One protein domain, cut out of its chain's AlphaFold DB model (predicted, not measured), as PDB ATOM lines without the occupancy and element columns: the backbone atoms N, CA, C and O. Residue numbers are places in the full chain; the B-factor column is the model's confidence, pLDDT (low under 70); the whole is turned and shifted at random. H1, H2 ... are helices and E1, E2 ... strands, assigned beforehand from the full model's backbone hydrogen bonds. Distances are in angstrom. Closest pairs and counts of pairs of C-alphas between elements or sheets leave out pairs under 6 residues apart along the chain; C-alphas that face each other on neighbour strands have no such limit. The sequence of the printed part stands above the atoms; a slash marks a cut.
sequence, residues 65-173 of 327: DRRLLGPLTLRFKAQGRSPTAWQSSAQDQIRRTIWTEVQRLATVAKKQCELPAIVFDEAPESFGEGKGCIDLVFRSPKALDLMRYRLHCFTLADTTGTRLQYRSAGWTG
ATOM      1  N   ASP A  65      48.824   7.227 -34.351       33.66
ATOM      2  CA  ASP A  65      48.133   7.073 -33.048       33.66
ATOM      3  C   ASP A  65      48.143   8.386 -32.219       33.66
ATOM      4  O   ASP A  65      49.230   8.893 -32.108       33.66
ATOM      5  N   ARG A  66      47.042   8.865 -31.562       36.88
ATOM      6  CA  ARG A  66      46.382  10.218 -31.511       36.88
ATOM      7  C   ARG A  66      47.236  11.499 -31.418       36.88
ATOM      8  O   ARG A  66      46.760  12.556 -31.816       36.88
ATOM      9  N   ARG A  67      48.530  11.308 -31.210       43.56
ATOM     10  CA  ARG A  67      49.630  11.653 -32.148       43.56
ATOM     11  C   ARG A  67      49.315  11.264 -33.660       43.56
ATOM     12  O   ARG A  67      50.135  11.496 -34.537       43.56
ATOM     13  N   LEU A  68      48.130  10.660 -33.943       38.00
ATOM     14  CA  LEU A  68      47.407  10.237 -35.178       38.00
ATOM     15  C   LEU A  68      46.848  11.453 -35.905       38.00
ATOM     16  O   LEU A  68      46.925  11.555 -37.124       38.00
ATOM     17  N   LEU A  69      46.268  12.359 -35.110       46.62
ATOM     18  CA  LEU A  69      45.982  13.705 -35.540       46.62
ATOM     19  C   LEU A  69      47.349  14.313 -35.796       46.62
ATOM     20  O   LEU A  69      48.133  14.484 -34.859       46.62
ATOM     21  N   GLY A  70      47.636  14.609 -37.061       48.16
ATOM     22  CA  GLY A  70      48.820  15.380 -37.399       48.16
ATOM     23  C   GLY A  70      48.841  16.687 -36.599       48.16
ATOM     24  O   GLY A  70      47.803  17.120 -36.066       48.16
ATOM     25  N   PRO A  71      49.988  17.377 -36.530       55.47
ATOM     26  CA  PRO A  71      49.943  18.760 -36.094       55.47
ATOM     27  C   PRO A  71      48.987  19.494 -37.028       55.47
ATOM     28  O   PRO A  71      48.817  19.104 -38.187       55.47
ATOM     29  N   LEU A  72      48.387  20.571 -36.542       70.75
ATOM     30  CA  LEU A  72      47.515  21.387 -37.375       70.75
ATOM     31  C   LEU A  72      46.288  20.628 -37.907       70.75
ATOM     32  O   LEU A  72      45.899  20.840 -39.055       70.75
ATOM     33  N   THR A  73      45.678  19.746 -37.112       77.69
ATOM     34  CA  THR A  73      44.458  19.038 -37.533       77.69
ATOM     35  C   THR A  73      43.207  19.689 -36.950       77.69
ATOM     36  O   THR A  73      43.168  20.003 -35.762       77.69
ATOM     37  N   LEU A  74      42.161  19.849 -37.761       80.12
ATOM     38  CA  LEU A  74      40.810  20.224 -37.329       80.12
ATOM     39  C   LEU A  74      39.875  19.016 -37.497       80.12
ATOM     40  O   LEU A  74      39.673  18.550 -38.616       80.12
ATOM     41  N   ARG A  75      39.328  18.497 -36.390       80.75
ATOM     42  CA  ARG A  75      38.486  17.291 -36.359       80.75
ATOM     43  C   ARG A  75      37.006  17.644 -36.347       80.75
ATOM     44  O   ARG A  75      36.541  18.375 -35.473       80.75
ATOM     45  N   PHE A  76      36.244  17.016 -37.234       81.12
ATOM     46  CA  PHE A  76      34.795  17.127 -37.339       81.12
ATOM     47  C   PHE A  76      34.102  15.815 -36.988       81.12
ATOM     48  O   PHE A  76      34.544  14.735 -37.376       81.12
ATOM     49  N   LYS A  77      32.974  15.915 -36.281       77.06
ATOM     50  CA  LYS A  77      32.166  14.777 -35.837       77.06
ATOM     51  C   LYS A  77      30.727  14.901 -36.327       77.06
ATOM     52  O   LYS A  77      30.090  15.948 -36.154       77.06
ATOM     53  N   ALA A  78      30.223  13.809 -36.890       78.88
ATOM     54  CA  ALA A  78      28.830  13.641 -37.283       78.88
ATOM     55  C   ALA A  78      27.871  13.889 -36.101       78.88
ATOM     56  O   ALA A  78      28.109  13.420 -34.985       78.88
ATOM     57  N   GLN A  79      26.782  14.623 -36.346       76.56
ATOM     58  CA  GLN A  79      25.718  14.896 -35.365       76.56
ATOM     59  C   GLN A  79      24.558  13.881 -35.419       76.56
ATOM     60  O   GLN A  79      23.604  13.991 -34.658       76.56
ATOM     61  N   GLY A  80      24.649  12.882 -36.295       71.44
ATOM     62  CA  GLY A  80      23.673  11.810 -36.489       71.44
ATOM     63  C   GLY A  80      24.350  10.561 -37.056       71.44
ATOM     64  O   GLY A  80      25.567  10.551 -37.241       71.44
ATOM     65  N   ARG A  81      23.572   9.509 -37.323       66.88
ATOM     66  CA  ARG A  81      24.065   8.293 -37.990       66.88
ATOM     67  C   ARG A  81      24.031   8.502 -39.507       66.88
ATOM     68  O   ARG A  81      23.003   8.916 -40.031       66.88
ATOM     69  N   SER A  82      25.121   8.186 -40.202       59.75
ATOM     70  CA  SER A  82      25.147   8.026 -41.663       59.75
ATOM     71  C   SER A  82      26.057   6.845 -42.004       59.75
ATOM     72  O   SER A  82      27.239   6.890 -41.656       59.75
ATOM     73  N   PRO A  83      25.537   5.795 -42.662       56.72
ATOM     74  CA  PRO A  83      26.356   4.694 -43.165       56.72
ATOM     75  C   PRO A  83      27.058   5.043 -44.494       56.72
ATOM     76  O   PRO A  83      27.993   4.362 -44.898       56.72
ATOM     77  N   THR A  84      26.618   6.098 -45.186       60.78
ATOM     78  CA  THR A  84      27.011   6.425 -46.567       60.78
ATOM     79  C   THR A  84      28.339   7.180 -46.671       60.78
ATOM     80  O   THR A  84      29.075   6.979 -47.634       60.78
ATOM     81  N   ALA A  85      28.718   7.976 -45.663       59.16
ATOM     82  CA  ALA A  85      29.941   8.795 -45.689       59.16
ATOM     83  C   ALA A  85      31.273   8.007 -45.755       59.16
ATOM     84  O   ALA A  85      32.319   8.600 -46.027       59.16
ATOM     85  N   TRP A  86      31.245   6.696 -45.499       66.81
ATOM     86  CA  TRP A  86      32.431   5.829 -45.430       66.81
ATOM     87  C   TRP A  86      32.720   5.085 -46.737       66.81
ATOM     88  O   TRP A  86      33.834   4.600 -46.929       66.81
ATOM     89  N   GLN A  87      31.772   5.082 -47.678       69.88
ATOM     90  CA  GLN A  87      31.955   4.521 -49.017       69.88
ATOM     91  C   GLN A  87      32.989   5.336 -49.812       69.88
ATOM     92  O   GLN A  87      32.910   6.563 -49.868       69.88
ATOM     93  N   SER A  88      33.946   4.669 -50.465       68.56
ATOM     94  CA  SER A  88      35.068   5.328 -51.159       68.56
ATOM     95  C   SER A  88      34.633   6.359 -52.209       68.56
ATOM     96  O   SER A  88      35.257   7.413 -52.322       68.56
ATOM     97  N   SER A  89      33.539   6.091 -52.932       69.12
ATOM     98  CA  SER A  89      32.922   7.013 -53.898       69.12
ATOM     99  C   SER A  89      32.417   8.300 -53.236       69.12
ATOM    100  O   SER A  89      32.709   9.398 -53.710       69.12
ATOM    101  N   ALA A  90      31.728   8.179 -52.097       72.38
ATOM    102  CA  ALA A  90      31.267   9.321 -51.314       72.38
ATOM    103  C   ALA A  90      32.446  10.130 -50.745       72.38
ATOM    104  O   ALA A  90      32.410  11.361 -50.761       72.38
ATOM    105  N   GLN A  91      33.525   9.474 -50.299       78.69
ATOM    106  CA  GLN A  91      34.688  10.171 -49.736       78.69
ATOM    107  C   GLN A  91      35.317  11.178 -50.713       78.69
ATOM    108  O   GLN A  91      35.701  12.266 -50.285       78.69
ATOM    109  N   ASP A  92      35.405  10.876 -52.012       77.88
ATOM    110  CA  ASP A  92      35.967  11.813 -52.999       77.88
ATOM    111  C   ASP A  92      35.075  13.034 -53.237       77.88
ATOM    112  O   ASP A  92      35.574  14.157 -53.364       77.88
ATOM    113  N   GLN A  93      33.758  12.851 -53.226       74.69
ATOM    114  CA  GLN A  93      32.809  13.958 -53.293       74.69
ATOM    115  C   GLN A  93      32.886  14.833 -52.030       74.69
ATOM    116  O   GLN A  93      32.948  16.061 -52.120       74.69
ATOM    117  N   ILE A  94      32.991  14.205 -50.855       80.56
ATOM    118  CA  ILE A  94      33.210  14.881 -49.570       80.56
ATOM    119  C   ILE A  94      34.519  15.685 -49.593       80.56
ATOM    120  O   ILE A  94      34.523  16.851 -49.188       80.56
ATOM    121  N   ARG A  95      35.613  15.110 -50.119       85.31
ATOM    122  CA  ARG A  95      36.905  15.801 -50.286       85.31
ATOM    123  C   ARG A  95      36.753  17.065 -51.125       85.31
ATOM    124  O   ARG A  95      37.145  18.138 -50.669       85.31
ATOM    125  N   ARG A  96      36.141  16.953 -52.312       83.38
ATOM    126  CA  ARG A  96      35.900  18.091 -53.217       83.38
ATOM    127  C   ARG A  96      35.103  19.195 -52.528       83.38
ATOM    128  O   ARG A  96      35.523  20.344 -52.566       83.38
ATOM    129  N   THR A  97      34.009  18.864 -51.846       82.12
ATOM    130  CA  THR A  97      33.151  19.860 -51.182       82.12
ATOM    131  C   THR A  97      33.855  20.579 -50.038       82.12
ATOM    132  O   THR A  97      33.778  21.804 -49.941       82.12
ATOM    133  N   ILE A  98      34.597  19.850 -49.200       87.38
ATOM    134  CA  ILE A  98      35.396  20.456 -48.129       87.38
ATOM    135  C   ILE A  98      36.490  21.358 -48.720       87.38
ATOM    136  O   ILE A  98      36.701  22.463 -48.223       87.38
ATOM    137  N   TRP A  99      37.164  20.939 -49.796       90.88
ATOM    138  CA  TRP A  99      38.166  21.766 -50.474       90.88
ATOM    139  C   TRP A  99      37.574  23.025 -51.114       90.88
ATOM    140  O   TRP A  99      38.158  24.097 -50.948       90.88
ATOM    141  N   THR A 100      36.412  22.933 -51.765       87.31
ATOM    142  CA  THR A 100      35.673  24.092 -52.291       87.31
ATOM    143  C   THR A 100      35.359  25.091 -51.179       87.31
ATOM    144  O   THR A 100      35.604  26.286 -51.342       87.31
ATOM    145  N   GLU A 101      34.893  24.627 -50.017       85.44
ATOM    146  CA  GLU A 101      34.618  25.514 -48.883       85.44
ATOM    147  C   GLU A 101      35.900  26.132 -48.303       85.44
ATOM    148  O   GLU A 101      35.951  27.339 -48.071       85.44
ATOM    149  N   VAL A 102      36.969  25.348 -48.123       87.62
ATOM    150  CA  VAL A 102      38.275  25.858 -47.669       87.62
ATOM    151  C   VAL A 102      38.808  26.931 -48.628       87.62
ATOM    152  O   VAL A 102      39.269  27.980 -48.176       87.62
ATOM    153  N   GLN A 103      38.704  26.722 -49.945       88.56
ATOM    154  CA  GLN A 103      39.088  27.713 -50.958       88.56
ATOM    155  C   GLN A 103      38.207  28.963 -50.907       88.56
ATOM    156  O   GLN A 103      38.730  30.079 -50.960       88.56
ATOM    157  N   ARG A 104      36.888  28.802 -50.756       88.12
ATOM    158  CA  ARG A 104      35.942  29.914 -50.600       88.12
ATOM    159  C   ARG A 104      36.305  30.766 -49.383       88.12
ATOM    160  O   ARG A 104      36.481  31.976 -49.513       88.12
ATOM    161  N   LEU A 105      36.499  30.145 -48.219       85.38
ATOM    162  CA  LEU A 105      36.880  30.819 -46.974       85.38
ATOM    163  C   LEU A 105      38.260  31.492 -47.060       85.38
ATOM    164  O   LEU A 105      38.423  32.613 -46.572       85.38
ATOM    165  N   ALA A 106      39.233  30.855 -47.716       85.44
ATOM    166  CA  ALA A 106      40.557  31.425 -47.966       85.44
ATOM    167  C   ALA A 106      40.493  32.667 -48.875       85.44
ATOM    168  O   ALA A 106      41.100  33.701 -48.573       85.44
ATOM    169  N   THR A 107      39.678  32.598 -49.932       86.81
ATOM    170  CA  THR A 107      39.434  33.689 -50.886       86.81
ATOM    171  C   THR A 107      38.757  34.878 -50.203       86.81
ATOM    172  O   THR A 107      39.250  36.001 -50.309       86.81
ATOM    173  N   VAL A 108      37.700  34.642 -49.411       84.94
ATOM    174  CA  VAL A 108      37.045  35.683 -48.591       84.94
ATOM    175  C   VAL A 108      38.033  36.345 -47.622       84.94
ATOM    176  O   VAL A 108      37.991  37.557 -47.423       84.94
ATOM    177  N   ALA A 109      38.967  35.582 -47.052       77.31
ATOM    178  CA  ALA A 109      40.006  36.108 -46.169       77.31
ATOM    179  C   ALA A 109      41.176  36.806 -46.896       77.31
ATOM    180  O   ALA A 109      42.090  37.302 -46.230       77.31
ATOM    181  N   LYS A 110      41.182  36.831 -48.239       83.81
ATOM    182  CA  LYS A 110      42.300  37.296 -49.080       83.81
ATOM    183  C   LYS A 110      43.633  36.631 -48.693       83.81
ATOM    184  O   LYS A 110      44.678  37.283 -48.647       83.81
ATOM    185  N   LYS A 111      43.599  35.334 -48.365       79.31
ATOM    186  CA  LYS A 111      44.781  34.520 -48.046       79.31
ATOM    187  C   LYS A 111      44.896  33.367 -49.030       79.31
ATOM    188  O   LYS A 111      43.935  32.642 -49.250       79.31
ATOM    189  N   GLN A 112      46.098  33.146 -49.552       78.56
ATOM    190  CA  GLN A 112      46.424  31.855 -50.149       78.56
ATOM    191  C   GLN A 112      46.476  30.806 -49.032       78.56
ATOM    192  O   GLN A 112      47.106  31.019 -47.993       78.56
ATOM    193  N   CYS A 113      45.778  29.696 -49.242       80.50
ATOM    194  CA  CYS A 113      45.684  28.582 -48.312       80.50
ATOM    195  C   CYS A 113      45.940  27.300 -49.096       80.50
ATOM    196  O   CYS A 113      45.223  27.014 -50.054       80.50
ATOM    197  N   GLU A 114      46.944  26.525 -48.689       82.44
ATOM    198  CA  GLU A 114      47.068  25.145 -49.158       82.44
ATOM    199  C   GLU A 114      45.843  24.344 -48.702       82.44
ATOM    200  O   GLU A 114      45.338  24.540 -47.590       82.44
ATOM    201  N   LEU A 115      45.368  23.446 -49.562       85.44
ATOM    202  CA  LEU A 115      44.284  22.534 -49.219       85.44
ATOM    203  C   LEU A 115      44.748  21.551 -48.127       85.44
ATOM    204  O   LEU A 115      45.848  21.002 -48.241       85.44
ATOM    205  N   PRO A 116      43.940  21.294 -47.080       87.25
ATOM    206  CA  PRO A 116      44.254  20.268 -46.097       87.25
ATOM    207  C   PRO A 116      44.188  18.877 -46.729       87.25
ATOM    208  O   PRO A 116      43.366  18.619 -47.613       87.25
ATOM    209  N   ALA A 117      44.992  17.950 -46.213       85.00
ATOM    210  CA  ALA A 117      44.715  16.534 -46.409       85.00
ATOM    211  C   ALA A 117      43.462  16.162 -45.602       85.00
ATOM    212  O   ALA A 117      43.291  16.625 -44.475       85.00
ATOM    213  N   ILE A 118      42.585  15.345 -46.184       84.75
ATOM    214  CA  ILE A 118      41.300  14.971 -45.581       84.75
ATOM    215  C   ILE A 118      41.352  13.487 -45.246       84.75
ATOM    216  O   ILE A 118      41.407  12.640 -46.143       84.75
ATOM    217  N   VAL A 119      41.361  13.193 -43.949       82.31
ATOM    218  CA  VAL A 119      41.436  11.840 -43.397       82.31
ATOM    219  C   VAL A 119      40.078  11.458 -42.823       82.31
ATOM    220  O   VAL A 119      39.396  12.262 -42.190       82.31
ATOM    221  N   PHE A 120      39.690  10.215 -43.070       77.25
ATOM    222  CA  PHE A 120      38.439   9.620 -42.633       77.25
ATOM    223  C   PHE A 120      38.788   8.632 -41.502       77.25
ATOM    224  O   PHE A 120      39.375   7.586 -41.763       77.25
ATOM    225  N   ASP A 121      38.504   9.003 -40.246       69.88
ATOM    226  CA  ASP A 121      38.759   8.211 -39.025       69.88
ATOM    227  C   ASP A 121      37.472   7.492 -38.604       69.88
ATOM    228  O   ASP A 121      36.611   8.070 -37.928       69.88
ATOM    229  N   GLU A 122      37.318   6.238 -39.024       62.75
ATOM    230  CA  GLU A 122      36.235   5.379 -38.551       62.75
ATOM    231  C   GLU A 122      36.531   4.943 -37.110       62.75
ATOM    232  O   GLU A 122      37.605   4.426 -36.796       62.75
ATOM    233  N   ALA A 123      35.597   5.207 -36.193       51.06
ATOM    234  CA  ALA A 123      35.779   4.813 -34.803       51.06
ATOM    235  C   ALA A 123      35.710   3.277 -34.704       51.06
ATOM    236  O   ALA A 123      34.757   2.710 -35.238       51.06
ATOM    237  N   PRO A 124      36.650   2.606 -34.009       43.94
ATOM    238  CA  PRO A 124      36.571   1.163 -33.822       43.94
ATOM    239  C   PRO A 124      35.244   0.789 -33.153       43.94
ATOM    240  O   PRO A 124      34.780   1.481 -32.240       43.94
ATOM    241  N   GLU A 125      34.653  -0.311 -33.622       43.00
ATOM    242  CA  GLU A 125      33.260  -0.730 -33.384       43.00
ATOM    243  C   GLU A 125      32.857  -0.767 -31.895       43.00
ATOM    244  O   GLU A 125      31.695  -0.562 -31.542       43.00
ATOM    245  N   SER A 126      33.834  -0.941 -31.000       39.84
ATOM    246  CA  SER A 126      33.679  -0.964 -29.543       39.84
ATOM    247  C   SER A 126      33.208   0.351 -28.899       39.84
ATOM    248  O   SER A 126      32.823   0.336 -27.729       39.84
ATOM    249  N   PHE A 127      33.193   1.483 -29.616       40.78
ATOM    250  CA  PHE A 127      32.756   2.790 -29.090       40.78
ATOM    251  C   PHE A 127      31.382   3.271 -29.596       40.78
ATOM    252  O   PHE A 127      31.088   4.471 -29.602       40.78
ATOM    253  N   GLY A 128      30.504   2.322 -29.925       42.69
ATOM    254  CA  GLY A 128      29.092   2.573 -30.203       42.69
ATOM    255  C   GLY A 128      28.809   3.056 -31.627       42.69
ATOM    256  O   GLY A 128      29.645   3.653 -32.303       42.69
ATOM    257  N   GLU A 129      27.588   2.788 -32.077       42.25
ATOM    258  CA  GLU A 129      27.203   2.819 -33.489       42.25
ATOM    259  C   GLU A 129      27.477   4.169 -34.197       42.25
ATOM    260  O   GLU A 129      26.858   5.197 -33.899       42.25
ATOM    261  N   GLY A 130      28.352   4.130 -35.210       47.03
ATOM    262  CA  GLY A 130      28.304   5.025 -36.374       47.03
ATOM    263  C   GLY A 130      28.803   6.466 -36.204       47.03
ATOM    264  O   GLY A 130      28.286   7.355 -36.879       47.03
ATOM    265  N   LYS A 131      29.784   6.742 -35.330       58.97
ATOM    266  CA  LYS A 131      30.331   8.107 -35.113       58.97
ATOM    267  C   LYS A 131      31.750   8.310 -35.657       58.97
ATOM    268  O   LYS A 131      32.632   8.790 -34.938       58.97
ATOM    269  N   GLY A 132      31.957   7.984 -36.930       66.38
ATOM    270  CA  GLY A 132      33.200   8.305 -37.630       66.38
ATOM    271  C   GLY A 132      33.468   9.820 -37.719       66.38
ATOM    272  O   GLY A 132      32.554  10.651 -37.642       66.38
ATOM    273  N   CYS A 133      34.744  10.183 -37.830       76.56
ATOM    274  CA  CYS A 133      35.254  11.553 -37.771       76.56
ATOM    275  C   CYS A 133      35.975  11.940 -39.072       76.56
ATOM    276  O   CYS A 133      36.688  11.128 -39.653       76.56
ATOM    277  N   ILE A 134      35.834  13.194 -39.504       82.56
ATOM    278  CA  ILE A 134      36.585  13.743 -40.643       82.56
ATOM    279  C   ILE A 134      37.645  14.698 -40.102       82.56
ATOM    280  O   ILE A 134      37.319  15.657 -39.404       82.56
ATOM    281  N   ASP A 135      38.903  14.449 -40.438       82.69
ATOM    282  CA  ASP A 135      40.057  15.225 -39.997       82.69
ATOM    283  C   ASP A 135      40.649  16.030 -41.155       82.69
ATOM    284  O   ASP A 135      41.006  15.474 -42.195       82.69
ATOM    285  N   LEU A 136      40.787  17.343 -40.962       88.25
ATOM    286  CA  LEU A 136      41.436  18.251 -41.906       88.25
ATOM    287  C   LEU A 136      42.847  18.558 -41.415       88.25
ATOM    288  O   LEU A 136      43.016  19.341 -40.481       88.25
ATOM    289  N   VAL A 137      43.855  17.940 -42.027       83.88
ATOM    290  CA  VAL A 137      45.267  18.084 -41.650       83.88
ATOM    291  C   VAL A 137      45.914  19.168 -42.513       83.88
ATOM    292  O   VAL A 137      46.095  18.995 -43.721       83.88
ATOM    293  N   PHE A 138      46.264  20.300 -41.905       81.56
ATOM    294  CA  PHE A 138      46.873  21.434 -42.599       81.56
ATOM    295  C   PHE A 138      48.405  21.358 -42.569       81.56
ATOM    296  O   PHE A 138      49.010  20.944 -41.590       81.56
ATOM    297  N   ARG A 139      49.068  21.833 -43.630       75.12
ATOM    298  CA  ARG A 139      50.536  22.015 -43.643       75.12
ATOM    299  C   ARG A 139      50.978  23.357 -43.057       75.12
ATOM    300  O   ARG A 139      52.093  23.495 -42.565       75.12
ATOM    301  N   SER A 140      50.100  24.356 -43.120       76.81
ATOM    302  CA  SER A 140      50.379  25.727 -42.696       76.81
ATOM    303  C   SER A 140      49.642  26.052 -41.397       76.81
ATOM    304  O   SER A 140      48.413  25.955 -41.362       76.81
ATOM    305  N   PRO A 141      50.334  26.518 -40.340       70.38
ATOM    306  CA  PRO A 141      49.659  26.899 -39.105       70.38
ATOM    307  C   PRO A 141      48.671  28.055 -39.286       70.38
ATOM    308  O   PRO A 141      47.597  28.059 -38.695       70.38
ATOM    309  N   LYS A 142      48.987  28.978 -40.205       76.00
ATOM    310  CA  LYS A 142      48.092  30.073 -40.604       76.00
ATOM    311  C   LYS A 142      46.823  29.567 -41.300       76.00
ATOM    312  O   LYS A 142      45.795  30.230 -41.216       76.00
ATOM    313  N   ALA A 143      46.897  28.424 -41.989       81.75
ATOM    314  CA  ALA A 143      45.737  27.786 -42.607       81.75
ATOM    315  C   ALA A 143      44.839  27.121 -41.557       81.75
ATOM    316  O   ALA A 143      43.631  27.350 -41.591       81.75
ATOM    317  N   LEU A 144      45.416  26.392 -40.583       82.44
ATOM    318  CA  LEU A 144      44.636  25.873 -39.454       82.44
ATOM    319  C   LEU A 144      43.936  27.016 -38.717       82.44
ATOM    320  O   LEU A 144      42.730  26.932 -38.519       82.44
ATOM    321  N   ASP A 145      44.656  28.071 -38.319       77.31
ATOM    322  CA  ASP A 145      44.050  29.194 -37.594       77.31
ATOM    323  C   ASP A 145      42.896  29.812 -38.382       77.31
ATOM    324  O   ASP A 145      41.795  29.966 -37.854       77.31
ATOM    325  N   LEU A 146      43.118  30.103 -39.666       83.06
ATOM    326  CA  LEU A 146      42.092  30.678 -40.525       83.06
ATOM    327  C   LEU A 146      40.837  29.797 -40.608       83.06
ATOM    328  O   LEU A 146      39.725  30.321 -40.543       83.06
ATOM    329  N   MET A 147      41.005  28.479 -40.742       87.75
ATOM    330  CA  MET A 147      39.883  27.545 -40.852       87.75
ATOM    331  C   MET A 147      39.221  27.267 -39.499       87.75
ATOM    332  O   MET A 147      37.998  27.212 -39.437       87.75
ATOM    333  N   ARG A 148      39.977  27.207 -38.397       80.44
ATOM    334  CA  ARG A 148      39.453  27.069 -37.025       80.44
ATOM    335  C   ARG A 148      38.440  28.165 -36.676       80.44
ATOM    336  O   ARG A 148      37.451  27.881 -36.006       80.44
ATOM    337  N   TYR A 149      38.666  29.392 -37.148       76.38
ATOM    338  CA  TYR A 149      37.783  30.543 -36.916       76.38
ATOM    339  C   TYR A 149      36.680  30.744 -37.971       76.38
ATOM    340  O   TYR A 149      35.942  31.724 -37.884       76.38
ATOM    341  N   ARG A 150      36.582  29.889 -39.000       81.56
ATOM    342  CA  ARG A 150      35.627  30.082 -40.115       81.56
ATOM    343  C   ARG A 150      34.830  28.836 -40.502       81.56
ATOM    344  O   ARG A 150      33.704  28.966 -40.971       81.56
ATOM    345  N   LEU A 151      35.380  27.645 -40.282       85.00
ATOM    346  CA  LEU A 151      34.791  26.352 -40.620       85.00
ATOM    347  C   LEU A 151      34.372  25.617 -39.337       85.00
ATOM    348  O   LEU A 151      34.992  24.645 -38.915       85.00
ATOM    349  N   HIS A 152      33.324  26.109 -38.675       76.75
ATOM    350  CA  HIS A 152      32.825  25.520 -37.423       76.75
ATOM    351  C   HIS A 152      31.957  24.273 -37.644       76.75
ATOM    352  O   HIS A 152      31.917  23.372 -36.803       76.75
ATOM    353  N   CYS A 153      31.260  24.211 -38.775       83.12
ATOM    354  CA  CYS A 153      30.461  23.072 -39.193       83.12
ATOM    355  C   CYS A 153      30.333  23.037 -40.719       83.12
ATOM    356  O   CYS A 153      30.557  24.039 -41.397       83.12
ATOM    357  N   PHE A 154      29.954  21.877 -41.241       81.38
ATOM    358  CA  PHE A 154      29.522  21.705 -42.621       81.38
ATOM    359  C   PHE A 154      28.428  20.638 -42.691       81.38
ATOM    360  O   PHE A 154      28.262  19.843 -41.765       81.38
ATOM    361  N   THR A 155      27.661  20.629 -43.776       82.62
ATOM    362  CA  THR A 155      26.594  19.648 -43.998       82.62
ATOM    363  C   THR A 155      26.929  18.840 -45.237       82.62
ATOM    364  O   THR A 155      27.214  19.411 -46.287       82.62
ATOM    365  N   LEU A 156      26.881  17.517 -45.110       78.19
ATOM    366  CA  LEU A 156      26.982  16.587 -46.224       78.19
ATOM    367  C   LEU A 156      25.594  16.010 -46.488       78.19
ATOM    368  O   LEU A 156      24.956  15.507 -45.568       78.19
ATOM    369  N   ALA A 157      25.112  16.123 -47.720       74.06
ATOM    370  CA  ALA A 157      23.988  15.339 -48.208       74.06
ATOM    371  C   ALA A 157      24.536  14.040 -48.809       74.06
ATOM    372  O   ALA A 157      25.584  14.078 -49.452       74.06
ATOM    373  N   ASP A 158      23.850  12.922 -48.601       69.38
ATOM    374  CA  ASP A 158      24.097  11.703 -49.372       69.38
ATOM    375  C   ASP A 158      23.210  11.632 -50.627       69.38
ATOM    376  O   ASP A 158      22.417  12.536 -50.906       69.38
ATOM    377  N   THR A 159      23.346  10.548 -51.391       66.56
ATOM    378  CA  THR A 159      22.594  10.298 -52.631       66.56
ATOM    379  C   THR A 159      21.081  10.172 -52.419       66.56
ATOM    380  O   THR A 159      20.320  10.358 -53.363       66.56
ATOM    381  N   THR A 160      20.615   9.928 -51.189       69.38
ATOM    382  CA  THR A 160      19.179   9.918 -50.844       69.38
ATOM    383  C   THR A 160      18.644  11.310 -50.485       69.38
ATOM    384  O   THR A 160      17.461  11.469 -50.191       69.38
ATOM    385  N   GLY A 161      19.509  12.330 -50.474       69.50
ATOM    386  CA  GLY A 161      19.198  13.674 -49.986       69.50
ATOM    387  C   GLY A 161      19.264  13.811 -48.461       69.50
ATOM    388  O   GLY A 161      19.003  14.900 -47.937       69.50
ATOM    389  N   THR A 162      19.643  12.755 -47.733       75.31
ATOM    390  CA  THR A 162      19.754  12.781 -46.270       75.31
ATOM    391  C   THR A 162      20.925  13.668 -45.861       75.31
ATOM    392  O   THR A 162      22.072  13.434 -46.236       75.31
ATOM    393  N   ARG A 163      20.640  14.719 -45.082       78.12
ATOM    394  CA  ARG A 163      21.627  15.726 -44.668       78.12
ATOM    395  C   ARG A 163      22.220  15.402 -43.301       78.12
ATOM    396  O   ARG A 163      21.565  15.585 -42.278       78.12
ATOM    397  N   LEU A 164      23.492  15.019 -43.274       78.88
ATOM    398  CA  LEU A 164      24.274  14.867 -42.055       78.88
ATOM    399  C   LEU A 164      25.105  16.126 -41.773       78.88
ATOM    400  O   LEU A 164      25.990  16.506 -42.541       78.88
ATOM    401  N   GLN A 165      24.865  16.754 -40.621       82.62
ATOM    402  CA  GLN A 165      25.713  17.838 -40.134       82.62
ATOM    403  C   GLN A 165      26.967  17.286 -39.442       82.62
ATOM    404  O   GLN A 165      26.889  16.437 -38.553       82.62
ATOM    405  N   TYR A 166      28.116  17.847 -39.799       81.94
ATOM    406  CA  TYR A 166      29.404  17.664 -39.147       81.94
ATOM    407  C   TYR A 166      29.762  18.944 -38.395       81.94
ATOM    408  O   TYR A 166      29.708  20.037 -38.956       81.94
ATOM    409  N   ARG A 167      30.130  18.831 -37.116       76.81
ATOM    410  CA  ARG A 167      30.588  19.965 -36.294       76.81
ATOM    411  C   ARG A 167      32.029  19.763 -35.863       76.81
ATOM    412  O   ARG A 167      32.423  18.631 -35.586       76.81
ATOM    413  N   SER A 168      32.784  20.854 -35.780       74.50
ATOM    414  CA  SER A 168      34.115  20.867 -35.178       74.50
ATOM    415  C   SER A 168      34.025  20.320 -33.751       74.50
ATOM    416  O   SER A 168      33.326  20.877 -32.907       74.50
ATOM    417  N   ALA A 169      34.719  19.214 -33.502       64.19
ATOM    418  CA  ALA A 169      34.780  18.528 -32.214       64.19
ATOM    419  C   ALA A 169      36.095  18.806 -31.466       64.19
ATOM    420  O   ALA A 169      36.197  18.530 -30.275       64.19
ATOM    421  N   GLY A 170      37.103  19.342 -32.158       62.91
ATOM    422  CA  GLY A 170      38.379  19.738 -31.577       62.91
ATOM    423  C   GLY A 170      39.434  20.005 -32.646       62.91
ATOM    424  O   GLY A 170      39.222  19.754 -33.831       62.91
ATOM    425  N   TRP A 171      40.589  20.499 -32.218       68.56
ATOM    426  CA  TRP A 171      41.753  20.722 -33.072       68.56
ATOM    427  C   TRP A 171      43.038  20.364 -32.324       68.56
ATOM    428  O   TRP A 171      43.091  20.436 -31.094       68.56
ATOM    429  N   THR A 172      44.080  19.998 -33.065       61.84
ATOM    430  CA  THR A 172      45.446  19.853 -32.555       61.84
ATOM    431  C   THR A 172      46.302  21.018 -33.027       61.84
ATOM    432  O   THR A 172      46.343  21.353 -34.211       61.84
ATOM    433  N   GLY A 173      47.001  21.646 -32.080       58.31
ATOM    434  CA  GLY A 173      48.042  22.621 -32.390       58.31
ATOM    435  C   GLY A 173      49.275  21.964 -33.019       58.31
ATOM    436  O   GLY A 173      49.259  20.816 -33.460       58.31
TER     437      GLY A 173
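What this domain is: This is residues 65 to 173 of the 327 residues of an uncharacterized protein of Jaminaea rosea (UniProt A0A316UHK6). A strongly twisted sheet of five antiparallel strands, curled like part of a barrel, wraps partly round one long helix, H1, which packs near both of its edge strands, E2 and E4. The short helix H2 covers E1 on the same face, making two layers, helices over one face of a sheet. You have 109 printed residues with seven named elements, E1 H1 E2 E3 H2 E4 E5 along the chain; the sheet's order is E2 E3 E1 E5 E4, and the class is mixed, helices and strands. The whole is compact, with a radius of gyration of the C-alphas of 13.7 A and spans of 39 by 32 by 21 A.

How they stand to each other: Start at E1, residues 73 to 78, then H1, residues 88 to 108, and E2, residues 117 to 121. They form a split strand-helix-strand unit, its two strands running the same way with E3, residues 133 to 137, between them; the crossover is right-handed. In the hairpin of E2 and E3, look at N 119 and O 135, 2.9 A apart; between E3 and E1, at N 76 and O 134, 2.8 A. H2, residues 141 to 148, is over E1 at a height over the sheet of 9.4 A. H1 and H2 only just touch, with 3 pairs of C-alphas within 8 A, the closest those of Val 102 and Met 147, 7.2 A. E4, residues 153 to 157, and E5, residues 163 to 172, form a hairpin, with N 154 and O 166 2.9 A apart; between E1 and E5, N 75 and O 170 are 2.9 A apart. Every O i to N i+4 pair is within hydrogen-bond range in H2, and 16 of 17 in H1.

Where its parts are: Find C-alpha 73, where E1 begins, at (44.458, 19.038, -37.533). H1 runs 30.5 A from C-alpha 88 at (35.068, 5.328, -51.159). E5 runs 27.0 A to C-alpha 172 at (45.446, 19.853, -32.555).

The domain as a whole: The printed part has no cut; its farthest C-alphas, those of Lys 110 and Ser 126, are 43.8 A apart. The link from E2 to E3 is long. The model's pLDDT is under 70 at residues 65 to 71, 81 to 89, 121 to 132, 158 to 161 and 169 to 173.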